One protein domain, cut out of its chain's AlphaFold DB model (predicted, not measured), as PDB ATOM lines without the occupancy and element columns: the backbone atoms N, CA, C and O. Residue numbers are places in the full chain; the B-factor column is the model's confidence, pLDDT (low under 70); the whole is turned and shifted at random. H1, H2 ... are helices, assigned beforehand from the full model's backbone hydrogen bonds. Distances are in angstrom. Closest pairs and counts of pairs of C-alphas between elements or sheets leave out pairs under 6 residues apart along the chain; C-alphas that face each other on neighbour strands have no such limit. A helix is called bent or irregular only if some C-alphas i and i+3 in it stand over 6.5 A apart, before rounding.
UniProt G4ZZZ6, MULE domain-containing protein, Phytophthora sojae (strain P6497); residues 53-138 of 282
ATOM      1  N   HIS A  53     197.458 169.926 148.079       88.56
ATOM      2  CA  HIS A  53     196.921 168.971 149.048       88.56
ATOM      3  C   HIS A  53     195.403 169.068 149.193       88.56
ATOM      4  O   HIS A  53     194.745 168.036 149.296       88.56
ATOM      5  N   PHE A  54     194.826 170.271 149.092       92.25
ATOM      6  CA  PHE A  54     193.373 170.444 149.009       92.25
ATOM      7  C   PHE A  54     192.781 169.674 147.816       92.25
ATOM      8  O   PHE A  54     191.906 168.825 147.987       92.25
ATOM      9  N   LYS A  55     193.293 169.903 146.596       92.50
ATOM     10  CA  LYS A  55     192.812 169.208 145.388       92.50
ATOM     11  C   LYS A  55     193.092 167.708 145.445       92.50
ATOM     12  O   LYS A  55     192.255 166.923 145.005       92.50
ATOM     13  N   GLN A  56     194.233 167.298 145.994       92.25
ATOM     14  CA  GLN A  56     194.598 165.894 146.150       92.25
ATOM     15  C   GLN A  56     193.638 165.171 147.101       92.25
ATOM     16  O   GLN A  56     193.143 164.099 146.755       92.25
ATOM     17  N   ALA A  57     193.328 165.764 148.255       94.62
ATOM     18  CA  ALA A  57     192.368 165.222 149.211       94.62
ATOM     19  C   ALA A  57     190.966 165.102 148.591       94.62
ATOM     20  O   ALA A  57     190.365 164.027 148.637       94.62
ATOM     21  N   CYS A  58     190.491 166.149 147.906       96.75
ATOM     22  CA  CYS A  58     189.229 166.088 147.169       96.75
ATOM     23  C   CYS A  58     189.246 164.976 146.109       96.75
ATOM     24  O   CYS A  58     188.322 164.171 146.061       96.75
ATOM     25  N   ARG A  59     190.309 164.858 145.299       96.06
ATOM     26  CA  ARG A  59     190.436 163.807 144.272       96.06
ATOM     27  C   ARG A  59     190.405 162.397 144.865       96.06
ATOM     28  O   ARG A  59     189.754 161.527 144.291       96.06
ATOM     29  N   ARG A  60     191.080 162.163 145.997       97.19
ATOM     30  CA  ARG A  60     191.035 160.870 146.705       97.19
ATOM     31  C   ARG A  60     189.602 160.519 147.100       97.19
ATOM     32  O   ARG A  60     189.176 159.397 146.853       97.19
ATOM     33  N   LYS A  61     188.837 161.493 147.599       97.81
ATOM     34  CA  LYS A  61     187.427 161.303 147.959       97.81
ATOM     35  C   LYS A  61     186.507 161.109 146.757       97.81
ATOM     36  O   LYS A  61     185.618 160.269 146.823       97.81
ATOM     37  N   LEU A  62     186.750 161.792 145.634       97.69
ATOM     38  CA  LEU A  62     186.040 161.501 144.380       97.69
ATOM     39  C   LEU A  62     186.258 160.043 143.941       97.69
ATOM     40  O   LEU A  62     185.304 159.372 143.555       97.69
ATOM     41  N   LYS A  63     187.500 159.543 144.040       97.69
ATOM     42  CA  LYS A  63     187.839 158.142 143.734       97.69
ATOM     43  C   LYS A  63     187.166 157.169 144.708       97.69
ATOM     44  O   LYS A  63     186.588 156.185 144.264       97.69
ATOM     45  N   GLU A  64     187.217 157.451 146.008       97.81
ATOM     46  CA  GLU A  64     186.569 156.650 147.059       97.81
ATOM     47  C   GLU A  64     185.052 156.549 146.850       97.81
ATOM     48  O   GLU A  64     184.467 155.485 147.021       97.81
ATOM     49  N   TYR A  65     184.410 157.636 146.416       97.69
ATOM     50  CA  TYR A  65     182.979 157.654 146.087       97.69
ATOM     51  C   TYR A  65     182.676 157.187 144.662       97.69
ATOM     52  O   TYR A  65     181.548 157.340 144.195       97.69
ATOM     53  N   GLN A  66     183.670 156.598 143.989       97.69
ATOM     54  CA  GLN A  66     183.545 155.966 142.678       97.69
ATOM     55  C   GLN A  66     182.963 156.904 141.611       97.69
ATOM     56  O   GLN A  66     182.243 156.466 140.707       97.69
ATOM     57  N   ILE A  67     183.254 158.205 141.709       97.56
ATOM     58  CA  ILE A  67     182.946 159.150 140.635       97.56
ATOM     59  C   ILE A  67     183.817 158.767 139.426       97.56
ATOM     60  O   ILE A  67     185.034 158.610 139.598       97.56
ATOM     61  N   PRO A  68     183.231 158.589 138.225       97.44
ATOM     62  CA  PRO A  68     183.959 158.213 137.019       97.44
ATOM     63  C   PRO A  68     185.214 159.060 136.788       97.44
ATOM     64  O   PRO A  68     185.226 160.269 137.036       97.44
ATOM     65  N   ARG A  69     186.285 158.429 136.285       96.62
ATOM     66  CA  ARG A  69     187.599 159.078 136.117       96.62
ATOM     67  C   ARG A  69     187.506 160.358 135.287       96.62
ATOM     68  O   ARG A  69     188.124 161.355 135.661       96.62
ATOM     69  N   ASP A  70     186.734 160.337 134.205       96.38
ATOM     70  CA  ASP A  70     186.585 161.481 133.305       96.38
ATOM     71  C   ASP A  70     185.801 162.619 133.958       96.38
ATOM     72  O   ASP A  70     186.220 163.773 133.897       96.38
ATOM     73  N   GLU A  71     184.739 162.298 134.696       96.75
ATOM     74  CA  GLU A  71     183.976 163.271 135.477       96.75
ATOM     75  C   GLU A  71     184.845 163.928 136.566       96.75
ATOM     76  O   GLU A  71     184.912 165.156 136.677       96.75
ATOM     77  N   ALA A  72     185.601 163.125 137.321       96.88
ATOM     78  CA  ALA A  72     186.532 163.626 138.327       96.88
ATOM     79  C   ALA A  72     187.657 164.476 137.708       96.88
ATOM     80  O   ALA A  72     188.058 165.489 138.289       96.88
ATOM     81  N   LYS A  73     188.160 164.097 136.524       96.50
ATOM     82  CA  LYS A  73     189.174 164.858 135.777       96.50
ATOM     83  C   LYS A  73     188.643 166.230 135.366       96.50
ATOM     84  O   LYS A  73     189.354 167.218 135.545       96.50
ATOM     85  N   LEU A  74     187.405 166.305 134.876       96.50
ATOM     86  CA  LEU A  74     186.755 167.568 134.511       96.50
ATOM     87  C   LEU A  74     186.558 168.475 135.724       96.50
ATOM     88  O   LEU A  74     186.879 169.661 135.667       96.50
ATOM     89  N   ALA A  75     186.100 167.919 136.843       95.81
ATOM     90  CA  ALA A  75     185.931 168.683 138.068       95.81
ATOM     91  C   ALA A  75     187.275 169.210 138.614       95.81
ATOM     92  O   ALA A  75     187.372 170.347 139.079       95.81
ATOM     93  N   MET A  76     188.339 168.408 138.521       95.19
ATOM     94  CA  MET A  76     189.685 168.780 138.970       95.19
ATOM     95  C   MET A  76     190.443 169.679 137.985       95.19
ATOM     96  O   MET A  76     191.569 170.088 138.296       95.19
ATOM     97  N   ALA A  77     189.861 170.031 136.838       93.75
ATOM     98  CA  ALA A  77     190.470 170.957 135.891       93.75
ATOM     99  C   ALA A  77     190.674 172.361 136.511       93.75
ATOM    100  O   ALA A  77     190.018 172.719 137.497       93.75
ATOM    101  N   PRO A  78     191.612 173.168 135.982       90.44
ATOM    102  CA  PRO A  78     191.757 174.563 136.390       90.44
ATOM    103  C   PRO A  78     190.462 175.358 136.184       90.44
ATOM    104  O   PRO A  78     189.766 175.173 135.187       90.44
ATOM    105  N   ASN A  79     190.188 176.300 137.085       90.81
ATOM    106  CA  ASN A  79     188.996 177.154 137.076       90.81
ATOM    107  C   ASN A  79     187.665 176.389 137.227       90.81
ATOM    108  O   ASN A  79     186.643 176.786 136.660       90.81
ATOM    109  N   VAL A  80     187.676 175.294 137.991       93.19
ATOM    110  CA  VAL A  80     186.467 174.545 138.372       93.19
ATOM    111  C   VAL A  80     186.415 174.427 139.893       93.19
ATOM    112  O   VAL A  80     185.822 175.285 140.541       93.19
ATOM    113  N   PHE A  81     187.087 173.439 140.491       88.81
ATOM    114  CA  PHE A  81     187.113 173.275 141.954       88.81
ATOM    115  C   PHE A  81     187.901 174.368 142.684       88.81
ATOM    116  O   PHE A  81     187.533 174.818 143.768       88.81
ATOM    117  N   ASP A  82     189.012 174.798 142.095       90.06
ATOM    118  CA  ASP A  82     189.920 175.791 142.666       90.06
ATOM    119  C   ASP A  82     189.313 177.199 142.738       90.06
ATOM    120  O   ASP A  82     189.837 178.043 143.464       90.06
ATOM    121  N   ILE A  83     188.177 177.449 142.081       92.88
ATOM    122  CA  ILE A  83     187.434 178.708 142.205       92.88
ATOM    123  C   ILE A  83     186.922 178.945 143.628       92.88
ATOM    124  O   ILE A  83     186.943 180.086 144.089       92.88
ATOM    125  N   LEU A  84     186.553 177.893 144.370       95.06
ATOM    126  CA  LEU A  84     186.096 178.041 145.761       95.06
ATOM    127  C   LEU A  84     187.129 178.760 146.627       95.06
ATOM    128  O   LEU A  84     186.778 179.463 147.568       95.06
ATOM    129  N   THR A  85     188.412 178.622 146.292       92.69
ATOM    130  CA  THR A  85     189.524 179.196 147.057       92.69
ATOM    131  C   THR A  85     189.719 180.697 146.847       92.69
ATOM    132  O   THR A  85     190.570 181.283 147.510       92.69
ATOM    133  N   VAL A  86     188.994 181.317 145.914       92.12
ATOM    134  CA  VAL A  86     189.097 182.753 145.601       92.12
ATOM    135  C   VAL A  86     187.764 183.490 145.737       92.12
ATOM    136  O   VAL A  86     187.705 184.682 145.453       92.12
ATOM    137  N   ILE A  87     186.701 182.796 146.147       93.81
ATOM    138  CA  ILE A  87     185.395 183.388 146.453       93.81
ATOM    139  C   ILE A  87     185.418 183.945 147.878       93.81
ATOM    140  O   ILE A  87     186.066 183.369 148.747       93.81
ATOM    141  N   ASP A  88     184.712 185.048 148.119       94.12
ATOM    142  CA  ASP A  88     184.469 185.560 149.471       94.12
ATOM    143  C   ASP A  88     183.968 184.429 150.394       94.12
ATOM    144  O   ASP A  88     182.944 183.820 150.068       94.12
ATOM    145  N   PRO A  89     184.645 184.138 151.525       95.00
ATOM    146  CA  PRO A  89     184.251 183.089 152.462       95.00
ATOM    147  C   PRO A  89     182.763 183.061 152.822       95.00
ATOM    148  O   PRO A  89     182.189 181.977 152.897       95.00
ATOM    149  N   SER A  90     182.132 184.230 152.964       95.31
ATOM    150  CA  SER A  90     180.703 184.352 153.300       95.31
ATOM    151  C   SER A  90     179.763 183.823 152.210       95.31
ATOM    152  O   SER A  90     178.620 183.480 152.489       95.31
ATOM    153  N   LYS A  91     180.242 183.726 150.966       96.19
ATOM    154  CA  LYS A  91     179.461 183.290 149.801       96.19
ATOM    155  C   LYS A  91     179.752 181.853 149.384       96.19
ATOM    156  O   LYS A  91     179.076 181.343 148.493       96.19
ATOM    157  N   ILE A  92     180.758 181.200 149.971       96.06
ATOM    158  CA  ILE A  92     181.218 179.874 149.531       96.06
ATOM    159  C   ILE A  92     180.124 178.828 149.699       96.06
ATOM    160  O   ILE A  92     179.823 178.123 148.742       96.06
ATOM    161  N   GLU A  93     179.550 178.729 150.896       95.38
ATOM    162  CA  GLU A  93     178.654 177.633 151.273       95.38
ATOM    163  C   GLU A  93     177.418 177.536 150.374       95.38
ATOM    164  O   GLU A  93     177.040 176.442 149.961       95.38
ATOM    165  N   VAL A  94     176.822 178.681 150.044       94.31
ATOM    166  CA  VAL A  94     175.599 178.745 149.240       94.31
ATOM    167  C   VAL A  94     175.951 179.004 147.777       94.31
ATOM    168  O   VAL A  94     175.891 178.109 146.936       94.31
ATOM    169  N   GLN A  95     176.380 180.225 147.460       96.31
ATOM    170  CA  GLN A  95     176.540 180.668 146.076       96.31
ATOM    171  C   GLN A  95     177.756 180.030 145.388       96.31
ATOM    172  O   GLN A  95     177.696 179.679 144.210       96.31
ATOM    173  N   GLY A  96     178.872 179.868 146.104       96.19
ATOM    174  CA  GLY A  96     180.106 179.303 145.563       96.19
ATOM    175  C   GLY A  96     179.973 177.821 145.225       96.19
ATOM    176  O   GLY A  96     180.320 177.411 144.116       96.19
ATOM    177  N   ILE A  97     179.424 177.024 146.145       96.06
ATOM    178  CA  ILE A  97     179.138 175.604 145.909       96.06
ATOM    179  C   ILE A  97     178.098 175.447 144.798       96.06
ATOM    180  O   ILE A  97     178.313 174.632 143.901       96.06
ATOM    181  N   ALA A  98     177.025 176.247 144.789       95.88
ATOM    182  CA  ALA A  98     176.039 176.225 143.707       95.88
ATOM    183  C   ALA A  98     176.682 176.503 142.338       95.88
ATOM    184  O   ALA A  98     176.467 175.755 141.382       95.88
ATOM    185  N   TRP A  99     177.543 177.523 142.259       96.31
ATOM    186  CA  TRP A  99     178.273 177.848 141.036       96.31
ATOM    187  C   TRP A  99     179.169 176.689 140.580       96.31
ATOM    188  O   TRP A  99     179.159 176.332 139.402       96.31
ATOM    189  N   VAL A 100     179.914 176.051 141.492       96.25
ATOM    190  CA  VAL A 100     180.793 174.921 141.140       96.25
ATOM    191  C   VAL A 100     179.992 173.682 140.742       96.25
ATOM    192  O   VAL A 100     180.338 173.054 139.741       96.25
ATOM    193  N   LYS A 101     178.893 173.359 141.441       95.75
ATOM    194  CA  LYS A 101     177.945 172.303 141.039       95.75
ATOM    195  C   LYS A 101     177.480 172.528 139.592       95.75
ATOM    196  O   LYS A 101     177.584 171.621 138.766       95.75
ATOM    197  N   ALA A 102     177.020 173.739 139.268       95.38
ATOM    198  CA  ALA A 102     176.571 174.099 137.922       95.38
ATOM    199  C   ALA A 102     177.708 174.037 136.889       95.38
ATOM    200  O   ALA A 102     177.526 173.525 135.784       95.38
ATOM    201  N   LYS A 103     178.907 174.507 137.254       96.25
ATOM    202  CA  LYS A 103     180.087 174.461 136.388       96.25
ATOM    203  C   LYS A 103     180.474 173.028 136.033       96.25
ATOM    204  O   LYS A 103     180.742 172.783 134.861       96.25
ATOM    205  N   ILE A 104     180.483 172.110 137.005       96.00
ATOM    206  CA  ILE A 104     180.784 170.686 136.786       96.00
ATOM    207  C   ILE A 104     179.760 170.078 135.823       96.00
ATOM    208  O   ILE A 104     180.158 169.526 134.802       96.00
ATOM    209  N   LYS A 105     178.458 170.267 136.078       96.00
ATOM    210  CA  LYS A 105     177.387 169.793 135.181       96.00
ATOM    211  C   LYS A 105     177.591 170.284 133.744       96.00
ATOM    212  O   LYS A 105     177.593 169.480 132.817       96.00
ATOM    213  N   LYS A 106     177.870 171.581 133.568       96.19
ATOM    214  CA  LYS A 106     178.105 172.193 132.252       96.19
ATOM    215  C   LYS A 106     179.328 171.617 131.529       96.19
ATOM    216  O   LYS A 106     179.286 171.438 130.316       96.19
ATOM    217  N   VAL A 107     180.440 171.371 132.231       96.25
ATOM    218  CA  VAL A 107     181.637 170.794 131.583       96.25
ATOM    219  C   VAL A 107     181.468 169.310 131.271       96.25
ATOM    220  O   VAL A 107     182.022 168.858 130.274       96.25
ATOM    221  N   CYS A 108     180.696 168.576 132.075       96.50
ATOM    222  CA  CYS A 108     180.298 167.200 131.791       96.50
ATOM    223  C   CYS A 108     179.445 167.128 130.520       96.50
ATOM    224  O   CYS A 108     179.811 166.422 129.584       96.50
ATOM    225  N   GLU A 109     178.390 167.943 130.434       96.38
ATOM    226  CA  GLU A 109     177.521 168.043 129.257       96.38
ATOM    227  C   GLU A 109     178.313 168.383 127.985       96.38
ATOM    228  O   GLU A 109     178.245 167.659 126.995       96.38
ATOM    229  N   ALA A 110     179.159 169.418 128.038       96.75
ATOM    230  CA  ALA A 110     179.987 169.839 126.905       96.75
ATOM    231  C   ALA A 110     181.018 168.786 126.449       96.75
ATOM    232  O   ALA A 110     181.599 168.914 125.371       96.75
ATOM    233  N   LYS A 111     181.301 167.781 127.282       96.62
ATOM    234  CA  LYS A 111     182.219 166.675 126.984       96.62
ATOM    235  C   LYS A 111     181.498 165.340 126.816       96.62
ATOM    236  O   LYS A 111     182.175 164.325 126.702       96.62
ATOM    237  N   HIS A 112     180.164 165.346 126.778       96.56
ATOM    238  CA  HIS A 112     179.327 164.150 126.693       96.56
ATOM    239  C   HIS A 112     179.629 163.117 127.796       96.56
ATOM    240  O   HIS A 112     179.573 161.912 127.569       96.56
ATOM    241  N   VAL A 113     179.960 163.597 128.999       96.12
ATOM    242  CA  VAL A 113     180.172 162.777 130.199       96.12
ATOM    243  C   VAL A 113     178.918 162.851 131.065       96.12
ATOM    244  O   VAL A 113     178.471 163.942 131.412       96.12
ATOM    245  N   THR A 114     178.355 161.702 131.440       95.75
ATOM    246  CA  THR A 114     177.188 161.633 132.334       95.75
ATOM    247  C   THR A 114     177.534 162.167 133.724       95.75
ATOM    248  O   THR A 114     178.571 161.819 134.288       95.75
ATOM    249  N   TYR A 115     176.666 163.015 134.281       95.38
ATOM    250  CA  TYR A 115     176.846 163.584 135.615       95.38
ATOM    251  C   TYR A 115     176.279 162.660 136.701       95.38
ATOM    252  O   TYR A 115     175.070 162.437 136.758       95.38
ATOM    253  N   SER A 116     177.127 162.178 137.608       95.69
ATOM    254  CA  SER A 116     176.738 161.211 138.646       95.69
ATOM    255  C   SER A 116     176.081 161.895 139.855       95.69
ATOM    256  O   SER A 116     176.726 162.118 140.887       95.69
ATOM    257  N   ARG A 117     174.792 162.252 139.756       93.12
ATOM    258  CA  ARG A 117     174.089 163.087 140.755       93.12
ATOM    259  C   ARG A 117     174.229 162.572 142.191       93.12
ATOM    260  O   ARG A 117     174.592 163.346 143.084       93.12
ATOM    261  N   ARG A 118     173.969 161.281 142.426       94.00
ATOM    262  CA  ARG A 118     173.995 160.676 143.772       94.00
ATOM    263  C   ARG A 118     175.404 160.649 144.368       94.00
ATOM    264  O   ARG A 118     175.587 160.988 145.538       94.00
ATOM    265  N   LYS A 119     176.417 160.334 143.556       96.88
ATOM    266  CA  LYS A 119     177.827 160.310 143.986       96.88
ATOM    267  C   LYS A 119     178.336 161.707 144.345       96.88
ATOM    268  O   LYS A 119     179.022 161.877 145.353       96.88
ATOM    269  N   TRP A 120     177.939 162.727 143.582       96.31
ATOM    270  CA  TRP A 120     178.265 164.117 143.907       96.31
ATOM    271  C   TRP A 120     177.596 164.610 145.180       96.31
ATOM    272  O   TRP A 120     178.241 165.334 145.931       96.31
ATOM    273  N   ARG A 121     176.345 164.215 145.454       95.69
ATOM    274  CA  ARG A 121     175.672 164.544 146.722       95.69
ATOM    275  C   ARG A 121     176.522 164.090 147.912       95.69
ATOM    276  O   ARG A 121     176.934 164.921 148.716       95.69
ATOM    277  N   LYS A 122     176.938 162.817 147.908       97.00
ATOM    278  CA  LYS A 122     177.846 162.246 148.919       97.00
ATOM    279  C   LYS A 122     179.166 163.019 149.034       97.00
ATOM    280  O   LYS A 122     179.652 163.262 150.140       97.00
ATOM    281  N   PHE A 123     179.751 163.435 147.906       97.81
ATOM    282  CA  PHE A 123     180.955 164.272 147.914       97.81
ATOM    283  C   PHE A 123     180.722 165.637 148.571       97.81
ATOM    284  O   PHE A 123     181.564 166.075 149.352       97.81
ATOM    285  N   TRP A 124     179.610 166.313 148.284       97.12
ATOM    286  CA  TRP A 124     179.316 167.625 148.862       97.12
ATOM    287  C   TRP A 124     179.025 167.553 150.366       97.12
ATOM    288  O   TRP A 124     179.457 168.446 151.096       97.12
ATOM    289  N   ASP A 125     178.425 166.464 150.850       97.25
ATOM    290  CA  ASP A 125     178.253 166.215 152.289       97.25
ATOM    291  C   ASP A 125     179.597 166.019 152.999       97.25
ATOM    292  O   ASP A 125     179.823 166.506 154.109       97.25
ATOM    293  N   TYR A 126     180.527 165.303 152.362       97.69
ATOM    294  CA  TYR A 126     181.917 165.237 152.818       97.69
ATOM    295  C   TYR A 126     182.583 166.619 152.783       97.69
ATOM    296  O   TYR A 126     183.248 167.012 153.745       97.69
ATOM    297  N   PHE A 127     182.390 167.362 151.690       97.38
ATOM    298  CA  PHE A 127     183.020 168.656 151.482       97.38
ATOM    299  C   PHE A 127     182.609 169.650 152.564       97.38
ATOM    300  O   PHE A 127     183.469 170.324 153.118       97.38
ATOM    301  N   ARG A 128     181.321 169.702 152.908       97.50
ATOM    302  CA  ARG A 128     180.790 170.538 153.988       97.50
ATOM    303  C   ARG A 128     181.464 170.211 155.327       97.50
ATOM    304  O   ARG A 128     182.137 171.069 155.896       97.50
ATOM    305  N   ARG A 129     181.413 168.945 155.749       97.56
ATOM    306  CA  ARG A 129     182.012 168.486 157.018       97.56
ATOM    307  C   ARG A 129     183.520 168.736 157.102       97.56
ATOM    308  O   ARG A 129     184.050 169.085 158.151       97.56
ATOM    309  N   THR A 130     184.241 168.567 155.997       96.62
ATOM    310  CA  THR A 130     185.709 168.677 156.008       96.62
ATOM    311  C   THR A 130     186.205 170.094 155.732       96.62
ATOM    312  O   THR A 130     187.086 170.577 156.431       96.62
ATOM    313  N   TRP A 131     185.663 170.777 154.728       96.62
ATOM    314  CA  TRP A 131     186.206 172.037 154.203       96.62
ATOM    315  C   TRP A 131     185.405 173.279 154.593       96.62
ATOM    316  O   TRP A 131     185.867 174.392 154.341       96.62
ATOM    317  N   LEU A 132     184.229 173.120 155.205       96.44
ATOM    318  CA  LEU A 132     183.494 174.231 155.817       96.44
ATOM    319  C   LEU A 132     183.549 174.173 157.347       96.44
ATOM    320  O   LEU A 132     183.720 175.215 157.973       96.44
ATOM    321  N   GLU A 133     183.480 172.976 157.932       95.25
ATOM    322  CA  GLU A 133     183.453 172.795 159.391       95.25
ATOM    323  C   GLU A 133     184.839 172.486 159.982       95.25
ATOM    324  O   GLU A 133     185.350 173.266 160.782       95.25
ATOM    325  N   MET A 134     185.481 171.376 159.587       94.50
ATOM    326  CA  MET A 134     186.771 170.954 160.168       94.50
ATOM    327  C   MET A 134     187.930 171.888 159.782       94.50
ATOM    328  O   MET A 134     188.718 172.310 160.632       94.50
ATOM    329  N   PHE A 135     188.026 172.236 158.501       94.12
ATOM    330  CA  PHE A 135     188.979 173.197 157.954       94.12
ATOM    331  C   PHE A 135     188.210 174.339 157.288       94.12
ATOM    332  O   PHE A 135     188.099 174.347 156.063       94.12
ATOM    333  N   PRO A 136     187.674 175.306 158.056       94.31
ATOM    334  CA  PRO A 136     186.887 176.405 157.512       94.31
ATOM    335  C   PRO A 136     187.658 177.214 156.460       94.31
ATOM    336  O   PRO A 136     188.898 177.249 156.488       94.31
ATOM    337  N   PRO A 137     186.952 177.943 155.571       94.81
ATOM    338  CA  PRO A 137     187.561 178.708 154.485       94.81
ATOM    339  C   PRO A 137     188.714 179.623 154.887       94.81
ATOM    340  O   PRO A 137     189.624 179.836 154.092       94.81
ATOM    341  N   THR A 138     188.746 180.115 156.125       91.12
ATOM    342  CA  THR A 138     189.860 180.909 156.666       91.12
ATOM    343  C   THR A 138     191.228 180.245 156.516       91.12
ATOM    344  O   THR A 138     192.229 180.953 156.466       91.12
TER     345      THR A 138
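Overview. This is residues 53 to 138 of the 282 residues of the protein "MULE domain-containing protein" of Phytophthora sojae (strain P6497) (UniProt G4ZZZ6). Two long helices, H4 and H5, run side by side, opposite ways, with H1, H2 and H3 over one side. The printed part, 86 residues with five named helices, H1 to H5, is all helix. It is compact, radius of gyration of the C-alphas 12.1 A, spanning 35 by 23 by 22 A.

Along the chain. Find C-alpha 53 at (196.921, 168.971, 149.048); H1 is residues 53 to 64, H2 69 to 75, H3 81 to 86. H4, 89 to 109, 28.5 A long, is irregular: C-alphas 90 and 93 are 7.3 A apart. H5, 117 to 134, runs 24.5 A to C-alpha 134 at (186.771, 170.954, 160.168).

Arrangement. H1 and H2 form a hairpin, as do H3 and H4, whose closest C-alphas, Leu 84 and Gly 96, are 6.1 A apart. H4 and H5 are close but not clearly touching, at a shallow tilt of 26 degrees. In H3, 0 of 2 O i to N i+4 pairs are within hydrogen-bond range, but 3 of 3 O i to N i+3 pairs.

Size, cuts and confidence. The printed part has no cut, no long link and no residue under pLDDT 70.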